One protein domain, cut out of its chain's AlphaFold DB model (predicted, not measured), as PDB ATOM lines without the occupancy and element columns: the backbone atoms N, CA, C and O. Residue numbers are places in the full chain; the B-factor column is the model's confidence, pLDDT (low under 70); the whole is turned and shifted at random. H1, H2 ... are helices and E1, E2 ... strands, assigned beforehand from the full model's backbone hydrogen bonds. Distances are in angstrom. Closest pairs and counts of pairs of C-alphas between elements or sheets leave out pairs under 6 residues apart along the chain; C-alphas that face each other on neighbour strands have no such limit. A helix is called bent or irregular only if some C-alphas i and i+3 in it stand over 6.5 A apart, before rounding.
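This is residues 112 to 278 of the 285 residues of the protein "Dihydrofolate reductase family protein" of Ameyamaea chiangmaiensis (UniProt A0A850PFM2). A strongly twisted sheet of seven strands runs through the middle of three layers, with H1, H2 and H3 over one face and H4 and H5 over the other, while the small H6 only grazes the sheet. The 167 printed residues include six named helices and seven named strands, in the order E1 H1 E2 H2 E3 H3 E4 H4 E5 H5 E6 E7 H6; the class is mixed, helices and strands. The mixed sheet runs E4 E3 E2 E5 E1 E6 E7, parallel from E4 to E6, with E7 antiparallel to E6. The whole is compact, with a radius of gyration of the C-alphas of 15.3 A and spans of 42, 41 and 35 A.

The sheet runs from edge strand E4, residues 208 to 211, through E3, 183 to 187, E2, 153 to 157, E5, 228 to 231, E1, 113 to 120, and E6, 249 to 255, to edge strand E7, 261 to 267. Within hydrogen-bond range are N 209 and O 184 for E4 and E3, N 185 and O 154 for E3 and E2, N 155 and O 230 for E2 and E5, N 231 and O 115 for E5 and E1, and N 118 and O 251 for E1 and E6, each 2.8 A. E6 and E7 form a hairpin, with N 252 and O 264 at 2.8 A. H1, residues 138 to 150, is on the sheet at a height of 9.3 A and runs along the strands, at 12 degrees to E1 on the local plane. H5, residues 235 to 243, is on the opposite face, over E5, at a height of 8.7 A. H4, residues 214 to 223, is irregular, with C-alphas 215 and 218 at 7.4 A, and is on the sheet at a height of 6.5 A. H4 and H5 only just touch, only at their ends, with 3 pairs of C-alphas within 8 A, the closest Ile 214 and Leu 241 at 6.5 A. H2, residues 158 to 164, and H3, residues 195 to 203, are on the sheet; their closest C-alphas, Val 161 and Trp 197, are 7.9 A apart, close but not clearly touching. H6, residues 274 to 277, grazes the sheet with residues 274 to 276. E2, H2, E3 and E3, H3, E4 are strand-helix-strand units, parallel neighbour strands joined through a helix; E1, H1, E2, then E4, H4, E5, and E5, H5, E6 are split ones, with other strands between; these five crossovers are right-handed. Every O i to N i+4 pair is within hydrogen-bond range in H1, H2, H3 and H5, and 4 of 6 in H4; H6 is too short for one.

E1 begins at C-alpha 113, (33.797, -4.031, 29.728), and is 22.8 A long. H1 is 18.6 A, H4 14.7 A, E6 19.8 A and E7 19.9 A. H6 ends at C-alpha 277, (32.236, 9.127, 36.172).

The C-alphas farthest apart, Gln 223 and Asp 258, are 44.6 A apart. The printed part has no cut. The long links are E1 to H1, residues 121 to 137, and H2 to E3, residues 165 to 182. The mean pLDDT of the printed part is 94.2, and no printed residue is under 70.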
ATOM      1  N   ALA A 112      33.650  -7.028  25.872       98.31
ATOM      2  CA  ALA A 112      32.867  -6.095  26.669       98.31
ATOM      3  C   ALA A 112      33.621  -5.699  27.942       98.31
ATOM      4  O   ALA A 112      34.406  -6.475  28.502       98.31
ATOM      5  N   TRP A 113      33.354  -4.489  28.420       98.44
ATOM      6  CA  TRP A 113      33.797  -4.031  29.728       98.44
ATOM      7  C   TRP A 113      32.948  -4.670  30.821       98.44
ATOM      8  O   TRP A 113      31.720  -4.668  30.734       98.44
ATOM      9  N   ILE A 114      33.589  -5.202  31.855       98.44
ATOM     10  CA  ILE A 114      32.945  -5.923  32.948       98.44
ATOM     11  C   ILE A 114      33.253  -5.219  34.267       98.44
ATOM     12  O   ILE A 114      34.375  -5.256  34.773       98.44
ATOM     13  N   THR A 115      32.226  -4.626  34.865       98.31
ATOM     14  CA  THR A 115      32.307  -4.032  36.201       98.31
ATOM     15  C   THR A 115      31.663  -4.965  37.208       98.31
ATOM     16  O   THR A 115      30.459  -5.210  37.161       98.31
ATOM     17  N   VAL A 116      32.436  -5.467  38.161       98.50
ATOM     18  CA  VAL A 116      31.912  -6.220  39.298       98.50
ATOM     19  C   VAL A 116      31.417  -5.256  40.364       98.50
ATOM     20  O   VAL A 116      32.151  -4.362  40.771       98.50
ATOM     21  N   LYS A 117      30.195  -5.463  40.860       97.62
ATOM     22  CA  LYS A 117      29.712  -4.828  42.086       97.62
ATOM     23  C   LYS A 117      29.540  -5.879  43.168       97.62
ATOM     24  O   LYS A 117      28.748  -6.812  43.043       97.62
ATOM     25  N   GLN A 118      30.240  -5.677  44.270       97.00
ATOM     26  CA  GLN A 118      30.219  -6.532  45.443       97.00
ATOM     27  C   GLN A 118      29.747  -5.731  46.657       97.00
ATOM     28  O   GLN A 118      30.139  -4.583  46.847       97.00
ATOM     29  N   ALA A 119      28.896  -6.340  47.480       96.56
ATOM     30  CA  ALA A 119      28.553  -5.823  48.799       96.56
ATOM     31  C   ALA A 119      29.023  -6.826  49.852       96.56
ATOM     32  O   ALA A 119      28.797  -8.022  49.672       96.56
ATOM     33  N   LEU A 120      29.663  -6.343  50.912       96.94
ATOM     34  CA  LEU A 120      30.157  -7.138  52.031       96.94
ATOM     35  C   LEU A 120      29.544  -6.629  53.339       96.94
ATOM     36  O   LEU A 120      29.505  -5.421  53.569       96.94
ATOM     37  N   ASP A 121      29.060  -7.535  54.182       95.50
ATOM     38  CA  ASP A 121      28.686  -7.220  55.561       95.50
ATOM     39  C   ASP A 121      29.938  -7.002  56.439       95.50
ATOM     40  O   ASP A 121      31.071  -7.196  55.989       95.50
ATOM     41  N   ALA A 122      29.742  -6.641  57.711       93.94
ATOM     42  CA  ALA A 122      30.830  -6.375  58.660       93.94
ATOM     43  C   ALA A 122      31.751  -7.581  58.943       93.94
ATOM     44  O   ALA A 122      32.820  -7.418  59.528       93.94
ATOM     45  N   THR A 123      31.360  -8.789  58.527       93.44
ATOM     46  CA  THR A 123      32.156 -10.023  58.631       93.44
ATOM     47  C   THR A 123      32.796 -10.436  57.301       93.44
ATOM     48  O   THR A 123      33.488 -11.452  57.236       93.44
ATOM     49  N   GLY A 124      32.578  -9.670  56.225       93.62
ATOM     50  CA  GLY A 124      32.999 -10.023  54.866       93.62
ATOM     51  C   GLY A 124      32.052 -11.001  54.156       93.62
ATOM     52  O   GLY A 124      32.391 -11.528  53.094       93.62
ATOM     53  N   GLY A 125      30.875 -11.266  54.724       95.06
ATOM     54  CA  GLY A 125      29.821 -12.068  54.113       95.06
ATOM     55  C   GLY A 125      29.040 -11.296  53.048       95.06
ATOM     56  O   GLY A 125      29.073 -10.076  52.981       95.06
ATOM     57  N   MET A 126      28.334 -12.017  52.175       95.06
ATOM     58  CA  MET A 126      27.481 -11.430  51.118       95.06
ATOM     59  C   MET A 126      26.006 -11.798  51.292       95.06
ATOM     60  O   MET A 126      25.195 -11.552  50.403       95.06
ATOM     61  N   ARG A 127      25.662 -12.468  52.395       91.56
ATOM     62  CA  ARG A 127      24.303 -12.933  52.650       91.56
ATOM     63  C   ARG A 127      23.603 -11.938  53.571       91.56
ATOM     64  O   ARG A 127      24.104 -11.711  54.666       91.56
ATOM     65  N   PRO A 128      22.451 -11.385  53.165       90.19
ATOM     66  CA  PRO A 128      21.605 -10.635  54.081       90.19
ATOM     67  C   PRO A 128      21.231 -11.463  55.321       90.19
ATOM     68  O   PRO A 128      21.153 -12.695  55.236       90.19
ATOM     69  N   PRO A 129      20.975 -10.808  56.467       89.19
ATOM     70  CA  PRO A 129      20.477 -11.496  57.650       89.19
ATOM     71  C   PRO A 129      19.097 -12.127  57.379       89.19
ATOM     72  O   PRO A 129      18.367 -11.658  56.500       89.19
ATOM     73  N   PRO A 130      18.704 -13.174  58.131       88.94
ATOM     74  CA  PRO A 130      17.405 -13.821  57.964       88.94
ATOM     75  C   PRO A 130      16.241 -12.819  57.958       88.94
ATOM     76  O   PRO A 130      16.140 -11.966  58.836       88.94
ATOM     77  N   GLY A 131      15.362 -12.927  56.958       87.88
ATOM     78  CA  GLY A 131      14.209 -12.035  56.786       87.88
ATOM     79  C   GLY A 131      14.501 -10.726  56.041       87.88
ATOM     80  O   GLY A 131      13.558 -10.039  55.652       87.88
ATOM     81  N   ALA A 132      15.767 -10.395  55.774       88.50
ATOM     82  CA  ALA A 132      16.149  -9.245  54.960       88.50
ATOM     83  C   ALA A 132      16.533  -9.663  53.532       88.50
ATOM     84  O   ALA A 132      17.064 -10.746  53.302       88.50
ATOM     85  N   ARG A 133      16.295  -8.775  52.558       87.06
ATOM     86  CA  ARG A 133      16.764  -8.948  51.165       87.06
ATOM     87  C   ARG A 133      18.088  -8.242  50.882       87.06
ATOM     88  O   ARG A 133      18.732  -8.512  49.877       87.06
ATOM     89  N   VAL A 134      18.458  -7.293  51.734       91.44
ATOM     90  CA  VAL A 134      19.624  -6.417  51.593       91.44
ATOM     91  C   VAL A 134      20.163  -6.102  52.985       91.44
ATOM     92  O   VAL A 134      19.408  -6.128  53.954       91.44
ATOM     93  N   PHE A 135      21.453  -5.799  53.074       93.38
ATOM     94  CA  PHE A 135      22.107  -5.348  54.309       93.38
ATOM     95  C   PHE A 135      22.825  -3.999  54.143       93.38
ATOM     96  O   PHE A 135      23.289  -3.436  55.125       93.38
ATOM     97  N   THR A 136      22.920  -3.485  52.912       93.50
ATOM     98  CA  THR A 136      23.513  -2.176  52.612       93.50
ATOM     99  C   THR A 136      22.490  -1.050  52.746       93.50
ATOM    100  O   THR A 136      21.281  -1.279  52.640       93.50
ATOM    101  N   SER A 137      22.973   0.178  52.893       93.56
ATOM    102  CA  SER A 137      22.166   1.389  53.001       93.56
ATOM    103  C   SER A 137      21.327   1.669  51.748       93.56
ATOM    104  O   SER A 137      21.593   1.186  50.642       93.56
ATOM    105  N   ALA A 138      20.322   2.535  51.903       93.31
ATOM    106  CA  ALA A 138      19.546   3.043  50.776       93.31
ATOM    107  C   ALA A 138      20.424   3.785  49.749       93.31
ATOM    108  O   ALA A 138      20.173   3.675  48.551       93.31
ATOM    109  N   ALA A 139      21.474   4.487  50.194       91.88
ATOM    110  CA  ALA A 139      22.411   5.172  49.305       91.88
ATOM    111  C   ALA A 139      23.194   4.171  48.442       91.88
ATOM    112  O   ALA A 139      23.250   4.320  47.221       91.88
ATOM    113  N   ALA A 140      23.709   3.092  49.038       92.56
ATOM    114  CA  ALA A 140      24.377   2.013  48.307       92.56
ATOM    115  C   ALA A 140      23.452   1.311  47.296       92.56
ATOM    116  O   ALA A 140      23.890   0.939  46.203       92.56
ATOM    117  N   LEU A 141      22.164   1.156  47.620       93.19
ATOM    118  CA  LEU A 141      21.176   0.636  46.670       93.19
ATOM    119  C   LEU A 141      20.950   1.606  45.509       93.19
ATOM    120  O   LEU A 141      20.993   1.184  44.353       93.19
ATOM    121  N   THR A 142      20.777   2.899  45.784       94.38
ATOM    122  CA  THR A 142      20.669   3.930  44.741       94.38
ATOM    123  C   THR A 142      21.889   3.905  43.821       94.38
ATOM    124  O   THR A 142      21.725   3.861  42.604       94.38
ATOM    125  N   HIS A 143      23.101   3.813  44.373       93.00
ATOM    126  CA  HIS A 143      24.343   3.678  43.609       93.00
ATOM    127  C   HIS A 143      24.364   2.442  42.702       93.00
ATOM    128  O   HIS A 143      24.683   2.554  41.518       93.00
ATOM    129  N   ALA A 144      23.963   1.274  43.213       94.44
ATOM    130  CA  ALA A 144      23.846   0.072  42.389       94.44
ATOM    131  C   ALA A 144      22.869   0.291  41.222       94.44
ATOM    132  O   ALA A 144      23.156  -0.078  40.089       94.44
ATOM    133  N   HIS A 145      21.741   0.957  41.468       96.12
ATOM    134  CA  HIS A 145      20.756   1.255  40.434       96.12
ATOM    135  C   HIS A 145      21.221   2.311  39.420       96.12
ATOM    136  O   HIS A 145      20.867   2.198  38.245       96.12
ATOM    137  N   VAL A 146      22.043   3.283  39.822       95.62
ATOM    138  CA  VAL A 146      22.716   4.215  38.902       95.62
ATOM    139  C   VAL A 146      23.687   3.466  37.982       95.62
ATOM    140  O   VAL A 146      23.676   3.697  36.773       95.62
ATOM    141  N   LEU A 147      24.464   2.515  38.508       95.62
ATOM    142  CA  LEU A 147      25.352   1.684  37.687       95.62
ATOM    143  C   LEU A 147      24.586   0.748  36.751       95.62
ATOM    144  O   LEU A 147      24.890   0.683  35.559       95.62
ATOM    145  N   ARG A 148      23.532   0.083  37.242       96.38
ATOM    146  CA  ARG A 148      22.622  -0.671  36.370       96.38
ATOM    147  C   ARG A 148      22.108   0.231  35.260       96.38
ATOM    148  O   ARG A 148      22.145  -0.159  34.101       96.38
ATOM    149  N   ARG A 149      21.695   1.464  35.580       95.62
ATOM    150  CA  ARG A 149      21.200   2.425  34.587       95.62
ATOM    151  C   ARG A 149      22.214   2.684  33.467       95.62
ATOM    152  O   ARG A 149      21.800   2.751  32.311       95.62
ATOM    153  N   ALA A 150      23.500   2.768  33.792       94.94
ATOM    154  CA  ALA A 150      24.571   3.053  32.838       94.94
ATOM    155  C   ALA A 150      25.031   1.850  31.990       94.94
ATOM    156  O   ALA A 150      25.585   2.052  30.915       94.94
ATOM    157  N   THR A 151      24.784   0.615  32.431       96.44
ATOM    158  CA  THR A 151      25.243  -0.610  31.741       96.44
ATOM    159  C   THR A 151      24.226  -1.160  30.743       96.44
ATOM    160  O   THR A 151      23.039  -0.828  30.806       96.44
ATOM    161  N   ASP A 152      24.684  -1.966  29.782       96.19
ATOM    162  CA  ASP A 152      23.884  -2.638  28.741       96.19
ATOM    163  C   ASP A 152      23.349  -4.003  29.173       96.19
ATOM    164  O   ASP A 152      22.278  -4.414  28.722       96.19
ATOM    165  N   ALA A 153      24.058  -4.688  30.068       97.81
ATOM    166  CA  ALA A 153      23.660  -5.993  30.575       97.81
ATOM    167  C   ALA A 153      23.984  -6.158  32.057       97.81
ATOM    168  O   ALA A 153      24.942  -5.574  32.571       97.81
ATOM    169  N   ILE A 154      23.205  -7.009  32.722       98.44
ATOM    170  CA  ILE A 154      23.478  -7.456  34.088       98.44
ATOM    171  C   ILE A 154      23.885  -8.925  34.052       98.44
ATOM    172  O   ILE A 154      23.167  -9.754  33.501       98.44
ATOM    173  N   VAL A 155      25.022  -9.254  34.655       98.69
ATOM    174  CA  VAL A 155      25.513 -10.625  34.801       98.69
ATOM    175  C   VAL A 155      25.283 -11.083  36.236       98.69
ATOM    176  O   VAL A 155      25.658 -10.401  37.187       98.69
ATOM    177  N   THR A 156      24.707 -12.263  36.410       98.44
ATOM    178  CA  THR A 156      24.543 -12.911  37.712       98.44
ATOM    179  C   THR A 156      24.877 -14.398  37.623       98.44
ATOM    180  O   THR A 156      25.228 -14.903  36.559       98.44
ATOM    181  N   GLY A 157      24.805 -15.120  38.738       97.38
ATOM    182  CA  GLY A 157      24.997 -16.571  38.771       97.38
ATOM    183  C   GLY A 157      23.719 -17.301  39.162       97.38
ATOM    184  O   GLY A 157      22.914 -16.764  39.925       97.38
ATOM    185  N   THR A 158      23.560 -18.557  38.734       96.12
ATOM    186  CA  THR A 158      22.375 -19.371  39.081       96.12
ATOM    187  C   THR A 158      22.138 -19.451  40.591       96.12
ATOM    188  O   THR A 158      21.000 -19.409  41.036       96.12
ATOM    189  N   GLY A 159      23.201 -19.485  41.402       94.44
ATOM    190  CA  GLY A 159      23.076 -19.487  42.863       94.44
ATOM    191  C   GLY A 159      22.390 -18.238  43.434       94.44
ATOM    192  O   GLY A 159      21.635 -18.356  44.390       94.44
ATOM    193  N   THR A 160      22.611 -17.062  42.837       95.25
ATOM    194  CA  THR A 160      21.914 -15.820  43.214       95.25
ATOM    195  C   THR A 160      20.463 -15.857  42.745       95.25
ATOM    196  O   THR A 160      19.569 -15.475  43.489       95.25
ATOM    197  N   VAL A 161      20.203 -16.391  41.547       96.44
ATOM    198  CA  VAL A 161      18.829 -16.564  41.051       96.44
ATOM    199  C   VAL A 161      18.012 -17.476  41.968       96.44
ATOM    200  O   VAL A 161      16.896 -17.122  42.331       96.44
ATOM    201  N   LEU A 162      18.581 -18.614  42.374       94.00
ATOM    202  CA  LEU A 162      17.936 -19.585  43.260       94.00
ATOM    203  C   LEU A 162      17.701 -19.045  44.675       94.00
ATOM    204  O   LEU A 162      16.718 -19.419  45.304       94.00
ATOM    205  N   ALA A 163      18.611 -18.215  45.188       91.75
ATOM    206  CA  ALA A 163      18.512 -17.681  46.544       91.75
ATOM    207  C   ALA A 163      17.563 -16.477  46.639       91.75
ATOM    208  O   ALA A 163      16.777 -16.395  47.579       91.75
ATOM    209  N   ASP A 164      17.636 -15.559  45.671       92.50
ATOM    210  CA  ASP A 164      17.085 -14.209  45.832       92.50
ATOM    211  C   ASP A 164      15.952 -13.887  44.849       92.50
ATOM    212  O   ASP A 164      15.241 -12.892  45.035       92.50
ATOM    213  N   GLU A 165      15.789 -14.692  43.793       93.81
ATOM    214  CA  GLU A 165      14.848 -14.446  42.696       93.81
ATOM    215  C   GLU A 165      14.880 -12.983  42.177       93.81
ATOM    216  O   GLU A 165      13.839 -12.322  42.063       93.81
ATOM    217  N   PRO A 166      16.068 -12.429  41.863       94.81
ATOM    218  CA  PRO A 166      16.249 -10.993  41.703       94.81
ATOM    219  C   PRO A 166      15.558 -10.459  40.443       94.81
ATOM    220  O   PRO A 166      15.499 -11.138  39.422       94.81
ATOM    221  N   GLY A 167      15.088  -9.208  40.502       93.62
ATOM    222  CA  GLY A 167      14.534  -8.498  39.340       93.62
ATOM    223  C   GLY A 167      15.590  -7.918  38.389       93.62
ATOM    224  O   GLY A 167      15.319  -7.722  37.211       93.62
ATOM    225  N   LEU A 168      16.793  -7.623  38.909       94.81
ATOM    226  CA  LEU A 168      17.934  -7.043  38.171       94.81
ATOM    227  C   LEU A 168      17.570  -5.807  37.322       94.81
ATOM    228  O   LEU A 168      18.120  -5.552  36.251       94.81
ATOM    229  N   ASP A 169      16.618  -5.018  37.814       93.50
ATOM    230  CA  ASP A 169      16.056  -3.841  37.159       93.50
ATOM    231  C   ASP A 169      16.649  -2.520  37.671       93.50
ATOM    232  O   ASP A 169      17.504  -2.485  38.562       93.50
ATOM    233  N   VAL A 170      16.182  -1.413  37.091       95.25
ATOM    234  CA  VAL A 170      16.455  -0.054  37.557       95.25
ATOM    235  C   VAL A 170      15.164   0.505  38.155       95.25
ATOM    236  O   VAL A 170      14.235   0.804  37.418       95.25
ATOM    237  N   ARG A 171      15.090   0.609  39.490       93.62
ATOM    238  CA  ARG A 171      13.867   1.041  40.199       93.62
ATOM    239  C   ARG A 171      14.085   2.062  41.318       93.62
ATOM    240  O   ARG A 171      13.119   2.618  41.816       93.62
ATOM    241  N   HIS A 172      15.334   2.315  41.716       94.50
ATOM    242  CA  HIS A 172      15.659   3.344  42.718       94.50
ATOM    243  C   HIS A 172      16.047   4.694  42.087       94.50
ATOM    244  O   HIS A 172      16.265   5.664  42.803       94.50
ATOM    245  N   VAL A 173      16.113   4.765  40.754       94.94
ATOM    246  CA  VAL A 173      16.306   5.994  39.970       94.94
ATOM    247  C   VAL A 173      15.468   5.918  38.686       94.94
ATOM    248  O   VAL A 173      15.165   4.806  38.250       94.94
ATOM    249  N   PRO A 174      15.114   7.050  38.047       94.31
ATOM    250  CA  PRO A 174      14.421   7.035  36.759       94.31
ATOM    251  C   PRO A 174      15.259   6.362  35.660       94.31
ATOM    252  O   PRO A 174      16.378   6.792  35.363       94.31
ATOM    253  N   ASP A 175      14.716   5.312  35.042       93.81
ATOM    254  CA  ASP A 175      15.365   4.615  33.925       93.81
ATOM    255  C   ASP A 175      15.065   5.284  32.568       93.81
ATOM    256  O   ASP A 175      14.222   6.175  32.444       93.81
ATOM    257  N   HIS A 176      15.781   4.868  31.527       90.12
ATOM    258  CA  HIS A 176      15.615   5.355  30.162       90.12
ATOM    259  C   HIS A 176      14.429   4.673  29.465       90.12
ATOM    260  O   HIS A 176      14.589   3.604  28.886       90.12
ATOM    261  N   LEU A 177      13.260   5.323  29.449       83.56
ATOM    262  CA  LEU A 177      12.031   4.768  28.849       83.56
ATOM    263  C   LEU A 177      12.158   4.391  27.363       83.56
ATOM    264  O   LEU A 177      11.447   3.515  26.888       83.56
ATOM    265  N   ALA A 178      13.054   5.051  26.624       85.12
ATOM    266  CA  ALA A 178      13.277   4.799  25.199       85.12
ATOM    267  C   ALA A 178      14.305   3.685  24.914       85.12
ATOM    268  O   ALA A 178      14.572   3.382  23.751       85.12
ATOM    269  N   ARG A 179      14.930   3.107  25.947       86.00
ATOM    270  CA  ARG A 179      15.944   2.059  25.800       86.00
ATOM    271  C   ARG A 179      15.295   0.688  25.956       86.00
ATOM    272  O   ARG A 179      14.454   0.498  26.830       86.00
ATOM    273  N   ALA A 180      15.731  -0.274  25.146       87.38
ATOM    274  CA  ALA A 180      15.371  -1.670  25.360       87.38
ATOM    275  C   ALA A 180      15.795  -2.131  26.774       87.38
ATOM    276  O   ALA A 180      16.822  -1.660  27.284       87.38
ATOM    277  N   PRO A 181      15.040  -3.039  27.416       90.56
ATOM    278  CA  PRO A 181      15.451  -3.615  28.687       90.56
ATOM    279  C   PRO A 181      16.829  -4.276  28.581       90.56
ATOM    280  O   PRO A 181      17.192  -4.856  27.561       90.56
ATOM    281  N   ARG A 182      17.609  -4.178  29.659       93.56
ATOM    282  CA  ARG A 182      18.955  -4.762  29.727       93.56
ATOM    283  C   ARG A 182      18.856  -6.280  29.713       93.56
ATOM    284  O   ARG A 182      18.081  -6.844  30.489       93.56
ATOM    285  N   ALA A 183      19.676  -6.920  28.884       94.12
ATOM    286  CA  ALA A 183      19.797  -8.370  28.876       94.12
ATOM    287  C   ALA A 183      20.352  -8.864  30.219       94.12
ATOM    288  O   ALA A 183      21.199  -8.211  30.844       94.12
ATOM    289  N   VAL A 184      19.889 -10.032  30.653       97.75
ATOM    290  CA  VAL A 184      20.345 -10.680  31.879       97.75
ATOM    291  C   VAL A 184      21.138 -11.924  31.516       97.75
ATOM    292  O   VAL A 184      20.617 -12.870  30.932       97.75
ATOM    293  N   TRP A 185      22.410 -11.936  31.889       98.12
ATOM    294  CA  TRP A 185      23.308 -13.056  31.657       98.12
ATOM    295  C   TRP A 185      23.442 -13.879  32.928       98.12
ATOM    296  O   TRP A 185      23.844 -13.365  33.969       98.12
ATOM    297  N   VAL A 186      23.117 -15.165  32.856       98.19
ATOM    298  CA  VAL A 186      23.214 -16.081  33.992       98.19
ATOM    299  C   VAL A 186      24.374 -17.039  33.774       98.19
ATOM    300  O   VAL A 186      24.342 -17.921  32.913       98.19
ATOM    301  N   CYS A 187      25.412 -16.862  34.584       97.56
ATOM    302  CA  CYS A 187      26.556 -17.748  34.642       97.56
ATOM    303  C   CYS A 187      26.208 -19.028  35.415       97.56
ATOM    304  O   CYS A 187      25.844 -18.982  36.595       97.56
ATOM    305  N   THR A 188      26.350 -20.175  34.759       93.38
ATOM    306  CA  THR A 188      25.984 -21.496  35.286       93.38
ATOM    307  C   THR A 188      27.077 -22.526  34.999       93.38
ATOM    308  O   THR A 188      27.850 -22.372  34.062       93.38
ATOM    309  N   ARG A 189      27.149 -23.605  35.787       87.00
ATOM    310  CA  ARG A 189      28.000 -24.781  35.500       87.00
ATOM    311  C   ARG A 189      27.187 -26.004  35.057       87.00
ATOM    312  O   ARG A 189      27.668 -27.126  35.167       87.00
ATOM    313  N   GLY A 190      25.956 -25.784  34.598       78.12
ATOM    314  CA  GLY A 190      25.000 -26.841  34.244       78.12
ATOM    315  C   GLY A 190      23.760 -26.875  35.141       78.12
ATOM    316  O   GLY A 190      22.831 -27.618  34.851       78.12
ATOM    317  N   ASP A 191      23.713 -26.040  36.183       82.75
ATOM    318  CA  ASP A 191      22.506 -25.840  36.983       82.75
ATOM    319  C   ASP A 191      21.428 -25.162  36.128       82.75
ATOM    320  O   ASP A 191      21.691 -24.147  35.465       82.75
ATOM    321  N   ALA A 192      20.214 -25.707  36.174       86.19
ATOM    322  CA  ALA A 192      19.068 -25.123  35.500       86.19
ATOM    323  C   ALA A 192      18.668 -23.800  36.168       86.19
ATOM    324  O   ALA A 192      18.561 -23.703  37.392       86.19
ATOM    325  N   VAL A 193      18.420 -22.780  35.350       92.56
ATOM    326  CA  VAL A 193      17.758 -21.554  35.806       92.56
ATOM    327  C   VAL A 193      16.273 -21.871  36.017       92.56
ATOM    328  O   VAL A 193      15.675 -22.483  35.129       92.56
ATOM    329  N   PRO A 194      15.653 -21.484  37.149       95.06
ATOM    330  CA  PRO A 194      14.230 -21.724  37.376       95.06
ATOM    331  C   PRO A 194      13.366 -21.162  36.242       95.06
ATOM    332  O   PRO A 194      13.422 -19.963  35.959       95.06
ATOM    333  N   ALA A 195      12.544 -22.016  35.623       94.19
ATOM    334  CA  ALA A 195      11.705 -21.640  34.483       94.19
ATOM    335  C   ALA A 195      10.789 -20.453  34.813       94.19
ATOM    336  O   ALA A 195      10.783 -19.466  34.086       94.19
ATOM    337  N   ALA A 196      10.135 -20.481  35.979       96.19
ATOM    338  CA  ALA A 196       9.263 -19.398  36.433       96.19
ATOM    339  C   ALA A 196       9.990 -18.045  36.581       96.19
ATOM    340  O   ALA A 196       9.412 -16.989  36.317       96.19
ATOM    341  N   TRP A 197      11.266 -18.050  36.988       97.06
ATOM    342  CA  TRP A 197      12.063 -16.822  37.061       97.06
ATOM    343  C   TRP A 197      12.408 -16.308  35.658       97.06
ATOM    344  O   TRP A 197      12.254 -15.117  35.390       97.06
ATOM    345  N   ALA A 198      12.817 -17.198  34.747       95.62
ATOM    346  CA  ALA A 198      13.138 -16.835  33.367       95.62
ATOM    347  C   ALA A 198      11.906 -16.321  32.601       95.62
ATOM    348  O   ALA A 198      11.981 -15.293  31.932       95.62
ATOM    349  N   GLU A 199      10.752 -16.971  32.758       95.88
ATOM    350  CA  GLU A 199       9.467 -16.527  32.204       95.88
ATOM    351  C   GLU A 199       9.086 -15.133  32.708       95.88
ATOM    352  O   GLU A 199       8.668 -14.282  31.923       95.88
ATOM    353  N   ARG A 200       9.301 -14.853  33.999       96.38
ATOM    354  CA  ARG A 200       9.070 -13.525  34.577       96.38
ATOM    355  C   ARG A 200       9.999 -12.461  33.989       96.38
ATOM    356  O   ARG A 200       9.540 -11.348  33.746       96.38
ATOM    357  N   MET A 201      11.272 -12.780  33.743       95.88
ATOM    358  CA  MET A 201      12.201 -11.864  33.062       95.88
ATOM    359  C   MET A 201      11.745 -11.576  31.626       95.88
ATOM    360  O   MET A 201      11.653 -10.411  31.235       95.88
ATOM    361  N   HIS A 202      11.363 -12.611  30.871       94.50
ATOM    362  CA  HIS A 202      10.856 -12.448  29.506       94.50
ATOM    363  C   HIS A 202       9.559 -11.631  29.460       94.50
ATOM    364  O   HIS A 202       9.417 -10.762  28.604       94.50
ATOM    365  N   ALA A 203       8.645 -11.825  30.416       94.44
ATOM    366  CA  ALA A 203       7.428 -11.016  30.537       94.44
ATOM    367  C   ALA A 203       7.720  -9.524  30.799       94.44
ATOM    368  O   ALA A 203       6.894  -8.666  30.498       94.44
ATOM    369  N   GLN A 204       8.904  -9.202  31.326       91.44
ATOM    370  CA  GLN A 204       9.408  -7.835  31.506       91.44
ATOM    371  C   GLN A 204      10.244  -7.342  30.309       91.44
ATOM    372  O   GLN A 204      10.898  -6.302  30.402       91.44
ATOM    373  N   GLY A 205      10.251  -8.086  29.198       91.19
ATOM    374  CA  GLY A 205      10.999  -7.770  27.982       91.19
ATOM    375  C   GLY A 205      12.512  -7.951  28.114       91.19
ATOM    376  O   GLY A 205      13.257  -7.326  27.364       91.19
ATOM    377  N   ARG A 206      12.978  -8.739  29.092       92.12
ATOM    378  CA  ARG A 206      14.404  -8.988  29.345       92.12
ATOM    379  C   ARG A 206      14.787 -10.376  28.870       92.12
ATOM    380  O   ARG A 206      14.287 -11.362  29.406       92.12
ATOM    381  N   ASP A 207      15.729 -10.442  27.942       92.38
ATOM    382  CA  ASP A 207      16.301 -11.711  27.503       92.38
ATOM    383  C   ASP A 207      17.181 -12.321  28.599       92.38
ATOM    384  O   ASP A 207      18.035 -11.638  29.177       92.38
ATOM    385  N   VAL A 208      16.990 -13.617  28.862       95.50
ATOM    386  CA  VAL A 208      17.847 -14.400  29.761       95.50
ATOM    387  C   VAL A 208      18.818 -15.234  28.934       95.50
ATOM    388  O   VAL A 208      18.431 -16.187  28.260       95.50
ATOM    389  N   VAL A 209      20.105 -14.906  29.016       96.12
ATOM    390  CA  VAL A 209      21.173 -15.575  28.268       96.12
ATOM    391  C   VAL A 209      22.029 -16.411  29.209       96.12
ATOM    392  O   VAL A 209      22.512 -15.923  30.227       96.12
ATOM    393  N   LEU A 210      22.262 -17.679  28.868       96.12
ATOM    394  CA  LEU A 210      23.115 -18.554  29.671       96.12
ATOM    395  C   LEU A 210      24.583 -18.458  29.240       96.12
ATOM    396  O   LEU A 210      24.924 -18.548  28.052       96.12
ATOM    397  N   CYS A 211      25.463 -18.341  30.232       95.69
ATOM    398  CA  CYS A 211      26.907 -18.424  30.061       95.69
ATOM    399  C   CYS A 211      27.465 -19.579  30.897       95.69
ATOM    400  O   CYS A 211      27.374 -19.580  32.120       95.69
ATOM    401  N   ASN A 212      28.034 -20.577  30.232       94.56
ATOM    402  CA  ASN A 212      28.620 -21.761  30.858       94.56
ATOM    403  C   ASN A 212      30.156 -21.744  30.891       94.56
ATOM    404  O   ASN A 212      30.760 -22.627  31.493       94.56
ATOM    405  N   ASP A 213      30.777 -20.733  30.282       95.25
ATOM    406  CA  ASP A 213      32.221 -20.528  30.289       95.25
ATOM    407  C   ASP A 213      32.545 -19.061  30.597       95.25
ATOM    408  O   ASP A 213      32.369 -18.175  29.758       95.25
ATOM    409  N   ILE A 214      33.046 -18.823  31.811       96.56
ATOM    410  CA  ILE A 214      33.414 -17.492  32.307       96.56
ATOM    411  C   ILE A 214      34.526 -16.855  31.474       96.56
ATOM    412  O   ILE A 214      34.504 -15.640  31.292       96.56
ATOM    413  N   SER A 215      35.460 -17.636  30.926       96.38
ATOM    414  CA  SER A 215      36.532 -17.086  30.091       96.38
ATOM    415  C   SER A 215      36.001 -16.513  28.777       96.38
ATOM    416  O   SER A 215      36.524 -15.518  28.290       96.38
ATOM    417  N   SER A 216      34.921 -17.083  28.234       97.06
ATOM    418  CA  SER A 216      34.262 -16.562  27.029       97.06
ATOM    419  C   SER A 216      33.345 -15.358  27.282       97.06
ATOM    420  O   SER A 216      32.903 -14.720  26.325       97.06
ATOM    421  N   LEU A 217      33.028 -15.047  28.546       98.25
ATOM    422  CA  LEU A 217      31.993 -14.072  28.904       98.25
ATOM    423  C   LEU A 217      32.222 -12.683  28.271       98.25
ATOM    424  O   LEU A 217      31.278 -12.191  27.648       98.25
ATOM    425  N   PRO A 218      33.417 -12.055  28.350       98.44
ATOM    426  CA  PRO A 218      33.624 -10.722  27.776       98.44
ATOM    427  C   PRO A 218      33.405 -10.688  26.258       98.44
ATOM    428  O   PRO A 218      32.739  -9.787  25.750       98.44
ATOM    429  N   ALA A 219      33.916 -11.690  25.537       98.44
ATOM    430  CA  ALA A 219      33.780 -11.780  24.086       98.44
ATOM    431  C   ALA A 219      32.332 -12.065  23.660       98.44
ATOM    432  O   ALA A 219      31.824 -11.457  22.718       98.44
ATOM    433  N   ARG A 220      31.627 -12.951  24.374       98.12
ATOM    434  CA  ARG A 220      30.223 -13.275  24.080       98.12
ATOM    435  C   ARG A 220      29.285 -12.093  24.312       98.12
ATOM    436  O   ARG A 220      28.375 -11.892  23.513       98.12
ATOM    437  N   LEU A 221      29.523 -11.307  25.363       98.44
ATOM    438  CA  LEU A 221      28.800 -10.055  25.599       98.44
ATOM    439  C   LEU A 221      29.030  -9.061  24.450       98.44
ATOM    440  O   LEU A 221      28.072  -8.540  23.882       98.44
ATOM    441  N   ALA A 222      30.283  -8.853  24.038       98.25
ATOM    442  CA  ALA A 222      30.590  -7.966  22.913       98.25
ATOM    443  C   ALA A 222      29.911  -8.415  21.610       98.25
ATOM    444  O   ALA A 222      29.322  -7.599  20.902       98.25
ATOM    445  N   GLN A 223      29.927  -9.719  21.314       97.56
ATOM    446  CA  GLN A 223      29.267 -10.297  20.138       97.56
ATOM    447  C   GLN A 223      27.743 -10.107  20.150       97.56
ATOM    448  O   GLN A 223      27.137 -10.020  19.084       97.56
ATOM    449  N   SER A 224      27.118  -9.993  21.329       96.31
ATOM    450  CA  SER A 224      25.697  -9.650  21.459       96.31
ATOM    451  C   SER A 224      25.427  -8.140  21.453       96.31
ATOM    452  O   SER A 224      24.310  -7.722  21.749       96.31
ATOM    453  N   GLY A 225      26.433  -7.309  21.170       95.69
ATOM    454  CA  GLY A 225      26.315  -5.850  21.139       95.69
ATOM    455  C   GLY A 225      26.370  -5.166  22.507       95.69
ATOM    456  O   GLY A 225      26.068  -3.978  22.590       95.69
ATOM    457  N   VAL A 226      26.748  -5.877  23.575       97.31
ATOM    458  CA  VAL A 226      26.963  -5.279  24.901       97.31
ATOM    459  C   VAL A 226      28.340  -4.628  24.937       97.31
ATOM    460  O   VAL A 226      29.348  -5.300  24.721       97.31
ATOM    461  N   LEU A 227      28.396  -3.334  25.253       97.69
ATOM    462  CA  LEU A 227      29.661  -2.638  25.478       97.69
ATOM    463  C   LEU A 227      30.080  -2.760  26.936       97.69
ATOM    464  O   LEU A 227      31.243  -3.041  27.222       97.69
ATOM    465  N   TRP A 228      29.129  -2.574  27.852       98.06
ATOM    466  CA  TRP A 228      29.382  -2.559  29.285       98.06
ATOM    467  C   TRP A 228      28.387  -3.433  30.051       98.06
ATOM    468  O   TRP A 228      27.178  -3.199  30.013       98.06
ATOM    469  N   ALA A 229      28.894  -4.419  30.790       98.50
ATOM    470  CA  ALA A 229      28.105  -5.251  31.685       98.50
ATOM    471  C   ALA A 229      28.474  -5.032  33.157       98.50
ATOM    472  O   ALA A 229      29.648  -4.897  33.515       98.50
ATOM    473  N   MET A 230      27.461  -5.050  34.021       98.44
ATOM    474  CA  MET A 230      27.623  -5.033  35.473       98.44
ATOM    475  C   MET A 230      27.391  -6.434  36.036       98.44
ATOM    476  O   MET A 230      26.381  -7.063  35.729       98.44
ATOM    477  N   VAL A 231      28.292  -6.921  36.885       98.69
ATOM    478  CA  VAL A 231      28.131  -8.195  37.589       98.69
ATOM    479  C   VAL A 231      27.556  -7.950  38.975       98.69
ATOM    480  O   VAL A 231      28.142  -7.226  39.780       98.69
ATOM    481  N   GLU A 232      26.460  -8.635  39.279       97.69
ATOM    482  CA  GLU A 232      25.894  -8.761  40.618       97.69
ATOM    483  C   GLU A 232      25.617 -10.234  40.908       97.69
ATOM    484  O   GLU A 232      24.676 -10.833  40.384       97.69
ATOM    485  N   GLY A 233      26.450 -10.850  41.742       95.62
ATOM    486  CA  GLY A 233      26.313 -12.267  42.041       95.62
ATOM    487  C   GLY A 233      27.077 -12.707  43.276       95.62
ATOM    488  O   GLY A 233      27.846 -11.956  43.873       95.62
ATOM    489  N   GLY A 234      26.840 -13.957  43.662       95.12
ATOM    490  CA  GLY A 234      27.437 -14.548  44.852       95.12
ATOM    491  C   GLY A 234      28.942 -14.849  44.737       95.12
ATOM    492  O   GLY A 234      29.519 -14.845  43.644       95.12
ATOM    493  N   PRO A 235      29.577 -15.238  45.861       94.88
ATOM    494  CA  PRO A 235      31.031 -15.391  45.987       94.88
ATOM    495  C   PRO A 235      31.660 -16.342  44.967       94.88
ATOM    496  O   PRO A 235      32.784 -16.119  44.532       94.88
ATOM    497  N   ARG A 236      30.950 -17.404  44.565       94.94
ATOM    498  CA  ARG A 236      31.470 -18.386  43.598       94.94
ATOM    499  C   ARG A 236      31.649 -17.787  42.204       94.94
ATOM    500  O   ARG A 236      32.655 -18.070  41.561       94.94
ATOM    501  N   LEU A 237      30.696 -16.967  41.750       97.25
ATOM    502  CA  LEU A 237      30.811 -16.277  40.465       97.25
ATOM    503  C   LEU A 237      31.959 -15.270  40.517       97.25
ATOM    504  O   LEU A 237      32.822 -15.293  39.646       97.25
ATOM    505  N   LEU A 238      32.004 -14.449  41.570       97.88
ATOM    506  CA  LEU A 238      33.049 -13.440  41.730       97.88
ATOM    507  C   LEU A 238      34.448 -14.074  41.776       97.88
ATOM    508  O   LEU A 238      35.342 -13.648  41.050       97.88
ATOM    509  N   ALA A 239      34.625 -15.154  42.542       97.06
ATOM    510  CA  ALA A 239      35.881 -15.900  42.572       97.06
ATOM    511  C   ALA A 239      36.271 -16.447  41.188       97.06
ATOM    512  O   ALA A 239      37.446 -16.412  40.825       97.06
ATOM    513  N   SER A 240      35.300 -16.916  40.395       97.50
ATOM    514  CA  SER A 240      35.556 -17.393  39.034       97.50
ATOM    515  C   SER A 240      35.966 -16.263  38.092       97.50
ATOM    516  O   SER A 240      36.932 -16.424  37.356       97.50
ATOM    517  N   LEU A 241      35.281 -15.117  38.126       98.06
ATOM    518  CA  LEU A 241      35.648 -13.950  37.314       98.06
ATOM    519  C   LEU A 241      37.069 -13.498  37.627       98.06
ATOM    520  O   LEU A 241      37.847 -13.233  36.719       98.06
ATOM    521  N   ARG A 242      37.427 -13.485  38.916       97.31
ATOM    522  CA  ARG A 242      38.765 -13.107  39.358       97.31
ATOM    523  C   ARG A 242      39.832 -14.103  38.926       97.31
ATOM    524  O   ARG A 242      40.855 -13.695  38.403       97.31
ATOM    525  N   LYS A 243      39.577 -15.404  39.097       97.44
ATOM    526  CA  LYS A 243      40.491 -16.476  38.672       97.44
ATOM    527  C   LYS A 243      40.772 -16.443  37.166       97.44
ATOM    528  O   LYS A 243      41.866 -16.806  36.753       97.44
ATOM    529  N   HIS A 244      39.774 -16.079  36.368       97.00
ATOM    530  CA  HIS A 244      39.846 -16.087  34.908       97.00
ATOM    531  C   HIS A 244      40.126 -14.704  34.310       97.00
ATOM    532  O   HIS A 244      40.033 -14.557  33.096       97.00
ATOM    533  N   ASP A 245      40.426 -13.696  35.140       95.75
ATOM    534  CA  ASP A 245      40.654 -12.319  34.693       95.75
ATOM    535  C   ASP A 245      39.528 -11.768  33.792       95.75
ATOM    536  O   ASP A 245      39.750 -10.958  32.892       95.75
ATOM    537  N   ALA A 246      38.290 -12.192  34.051       97.06
ATOM    538  CA  ALA A 246      37.091 -11.809  33.307       97.06
ATOM    539  C   ALA A 246      36.374 -10.620  33.974       97.06
ATOM    540  O   ALA A 246      35.167 -10.643  34.202       97.06
ATOM    541  N   TRP A 247      37.138  -9.596  34.345       97.62
ATOM    542  CA  TRP A 247      36.664  -8.344  34.939       97.62
ATOM    543  C   TRP A 247      37.578  -7.192  34.498       97.62
ATOM    544  O   TRP A 247      38.701  -7.452  34.063       97.62
ATOM    545  N   ASP A 248      37.114  -5.948  34.614       97.81
ATOM    546  CA  ASP A 248      37.889  -4.725  34.339       97.81
ATOM    547  C   ASP A 248      37.875  -3.775  35.539       97.81
ATOM    548  O   ASP A 248      38.931  -3.295  35.954       97.81
ATOM    549  N   ASP A 249      36.695  -3.584  36.137       96.94
ATOM    550  CA  ASP A 249      36.514  -2.835  37.379       96.94
ATOM    551  C   ASP A 249      35.903  -3.708  38.471       96.94
ATOM    552  O   ASP A 249      35.090  -4.595  38.201       96.94
ATOM    553  N   TRP A 250      36.227  -3.400  39.720       97.31
ATOM    554  CA  TRP A 250      35.672  -4.055  40.892       97.31
ATOM    555  C   TRP A 250      35.302  -3.029  41.958       97.31
ATOM    556  O   TRP A 250      36.163  -2.487  42.649       97.31
ATOM    557  N   LEU A 251      34.007  -2.772  42.099       96.50
ATOM    558  CA  LEU A 251      33.439  -1.908  43.122       96.50
ATOM    559  C   LEU A 251      33.005  -2.745  44.327       96.50
ATOM    560  O   LEU A 251      32.077  -3.549  44.229       96.50
ATOM    561  N   THR A 252      33.631  -2.513  45.473       96.62
ATOM    562  CA  THR A 252      33.283  -3.141  46.750       96.62
ATOM    563  C   THR A 252      32.665  -2.111  47.682       96.62
ATOM    564  O   THR A 252      33.288  -1.098  47.988       96.62
ATOM    565  N   ILE A 253      31.455  -2.398  48.158       95.69
ATOM    566  CA  ILE A 253      30.779  -1.667  49.232       95.69
ATOM    567  C   ILE A 253      30.846  -2.539  50.484       95.69
ATOM    568  O   ILE A 253      30.290  -3.638  50.478       95.69
ATOM    569  N   ALA A 254      31.532  -2.096  51.533       96.12
ATOM    570  CA  ALA A 254      31.719  -2.876  52.755       96.12
ATOM    571  C   ALA A 254      31.116  -2.164  53.968       96.12
ATOM    572  O   ALA A 254      31.551  -1.068  54.332       96.12
ATOM    573  N   VAL A 255      30.149  -2.817  54.611       95.31
ATOM    574  CA  VAL A 255      29.589  -2.376  55.892       95.31
ATOM    575  C   VAL A 255      30.658  -2.533  56.970       95.31
ATOM    576  O   VAL A 255      31.290  -3.580  57.080       95.31
ATOM    577  N   GLN A 256      30.882  -1.483  57.744       94.25
ATOM    578  CA  GLN A 256      31.818  -1.448  58.860       94.25
ATOM    579  C   GLN A 256      31.124  -1.883  60.163       94.25
ATOM    580  O   GLN A 256      29.893  -1.844  60.251       94.25
ATOM    581  N   PRO A 257      31.877  -2.275  61.208       91.75
ATOM    582  CA  PRO A 257      31.296  -2.658  62.499       91.75
ATOM    583  C   PRO A 257      30.436  -1.572  63.166       91.75
ATOM    584  O   PRO A 257      29.538  -1.901  63.937       91.75
ATOM    585  N   ASP A 258      30.691  -0.296  62.870       92.25
ATOM    586  CA  ASP A 258      29.910   0.850  63.358       92.25
ATOM    587  C   ASP A 258      28.651   1.144  62.513       92.25
ATOM    588  O   ASP A 258      27.914   2.086  62.800       92.25
ATOM    589  N   GLY A 259      28.392   0.337  61.478       88.00
ATOM    590  CA  GLY A 259      27.271   0.490  60.552       88.00
ATOM    591  C   GLY A 259      27.515   1.478  59.408       88.00
ATOM    592  O   GLY A 259      26.645   1.605  58.544       88.00
ATOM    593  N   SER A 260      28.667   2.153  59.361       92.50
ATOM    594  CA  SER A 260      29.064   2.964  58.204       92.50
ATOM    595  C   SER A 260      29.412   2.083  56.999       92.50
ATOM    596  O   SER A 260      29.605   0.875  57.124       92.50
ATOM    597  N   GLU A 261      29.479   2.664  55.803       93.62
ATOM    598  CA  GLU A 261      29.851   1.943  54.583       93.62
ATOM    599  C   GLU A 261      31.099   2.565  53.967       93.62
ATOM    600  O   GLU A 261      31.175   3.780  53.792       93.62
ATOM    601  N   SER A 262      32.064   1.726  53.598       92.94
ATOM    602  CA  SER A 262      33.192   2.134  52.763       92.94
ATOM    603  C   SER A 262      32.979   1.680  51.324       92.94
ATOM    604  O   SER A 262      32.409   0.615  51.067       92.94
ATOM    605  N   VAL A 263      33.443   2.491  50.374       91.88
ATOM    606  CA  VAL A 263      33.378   2.191  48.943       91.88
ATOM    607  C   VAL A 263      34.786   2.192  48.370       91.88
ATOM    608  O   VAL A 263      35.491   3.197  48.418       91.88
ATOM    609  N   ARG A 264      35.195   1.062  47.795       93.19
ATOM    610  CA  ARG A 264      36.499   0.899  47.150       93.19
ATOM    611  C   ARG A 264      36.315   0.440  45.714       93.19
ATOM    612  O   ARG A 264      35.600  -0.526  45.472       93.19
ATOM    613  N   ALA A 265      36.998   1.098  44.786       92.56
ATOM    614  CA  ALA A 265      37.111   0.650  43.405       92.56
ATOM    615  C   ALA A 265      38.527   0.123  43.147       92.56
ATOM    616  O   ALA A 265      39.517   0.745  43.532       92.56
ATOM    617  N   GLU A 266      38.620  -1.028  42.499       94.12
ATOM    618  CA  GLU A 266      39.849  -1.562  41.926       94.12
ATOM    619  C   GLU A 266      39.681  -1.628  40.412       94.12
ATOM    620  O   GLU A 266      38.631  -2.042  39.925       94.12
ATOM    621  N   THR A 267      40.705  -1.227  39.668       93.75
ATOM    622  CA  THR A 267      40.676  -1.222  38.205       93.75
ATOM    623  C   THR A 267      41.866  -2.013  37.678       93.75
ATOM    624  O   THR A 267      42.972  -1.931  38.216       93.75
ATOM    625  N   ARG A 268      41.662  -2.798  36.618       89.88
ATOM    626  CA  ARG A 268      42.762  -3.519  35.952       89.88
ATOM    627  C   ARG A 268      43.567  -2.638  35.018       89.88
ATOM    628  O   ARG A 268      44.742  -2.910  34.793       89.88
ATOM    629  N   VAL A 269      42.930  -1.617  34.456       81.00
ATOM    630  CA  VAL A 269      43.580  -0.623  33.606       81.00
ATOM    631  C   VAL A 269      43.725   0.655  34.431       81.00
ATOM    632  O   VAL A 269      42.723   1.309  34.736       81.00
ATOM    633  N   PRO A 270      44.948   1.016  34.858       77.38
ATOM    634  CA  PRO A 270      45.166   2.247  35.602       77.38
ATOM    635  C   PRO A 270      44.727   3.472  34.791       77.38
ATOM    636  O   PRO A 270      45.040   3.591  33.609       77.38
ATOM    637  N   GLY A 271      44.011   4.394  35.436       76.50
ATOM    638  CA  GLY A 271      43.649   5.692  34.854       76.50
ATOM    639  C   GLY A 271      42.501   5.687  33.837       76.50
ATOM    640  O   GLY A 271      42.123   6.765  33.383       76.50
ATOM    641  N   VAL A 272      41.920   4.527  33.505       84.50
ATOM    642  CA  VAL A 272      40.773   4.413  32.592       84.50
ATOM    643  C   VAL A 272      39.728   3.490  33.210       84.50
ATOM    644  O   VAL A 272      39.908   2.277  33.233       84.50
ATOM    645  N   SER A 273      38.639   4.065  33.720       93.31
ATOM    646  CA  SER A 273      37.518   3.307  34.278       93.31
ATOM    647  C   SER A 273      36.223   4.109  34.179       93.31
ATOM    648  O   SER A 273      36.187   5.235  34.674       93.31
ATOM    649  N   PRO A 274      35.136   3.547  33.622       95.19
ATOM    650  CA  PRO A 274      33.817   4.171  33.660       95.19
ATOM    651  C   PRO A 274      33.351   4.516  35.077       95.19
ATOM    652  O   PRO A 274      32.594   5.469  35.243       95.19
ATOM    653  N   LEU A 275      33.807   3.781  36.104       93.94
ATOM    654  CA  LEU A 275      33.444   4.057  37.497       93.94
ATOM    655  C   LEU A 275      33.860   5.459  37.956       93.94
ATOM    656  O   LEU A 275      33.196   6.002  38.834       93.94
ATOM    657  N   SER A 276      34.890   6.071  37.356       92.31
ATOM    658  CA  SER A 276      35.329   7.425  37.727       92.31
ATOM    659  C   SER A 276      34.310   8.514  37.383       92.31
ATOM    660  O   SER A 276      34.428   9.632  37.873       92.31
ATOM    661  N   LEU A 277      33.315   8.206  36.545       92.81
ATOM    662  CA  LEU A 277      32.236   9.127  36.172       92.81
ATOM    663  C   LEU A 277      31.096   9.165  37.192       92.81
ATOM    664  O   LEU A 277      30.151   9.940  37.038       92.81
ATOM    665  N   PHE A 278      31.151   8.306  38.206       90.44
ATOM    666  CA  PHE A 278      30.108   8.180  39.207       90.44
ATOM    667  C   PHE A 278      30.616   8.726  40.537       90.44
ATOM    668  O   PHE A 278      31.730   8.403  40.950       90.44
TER     669      PHE A 278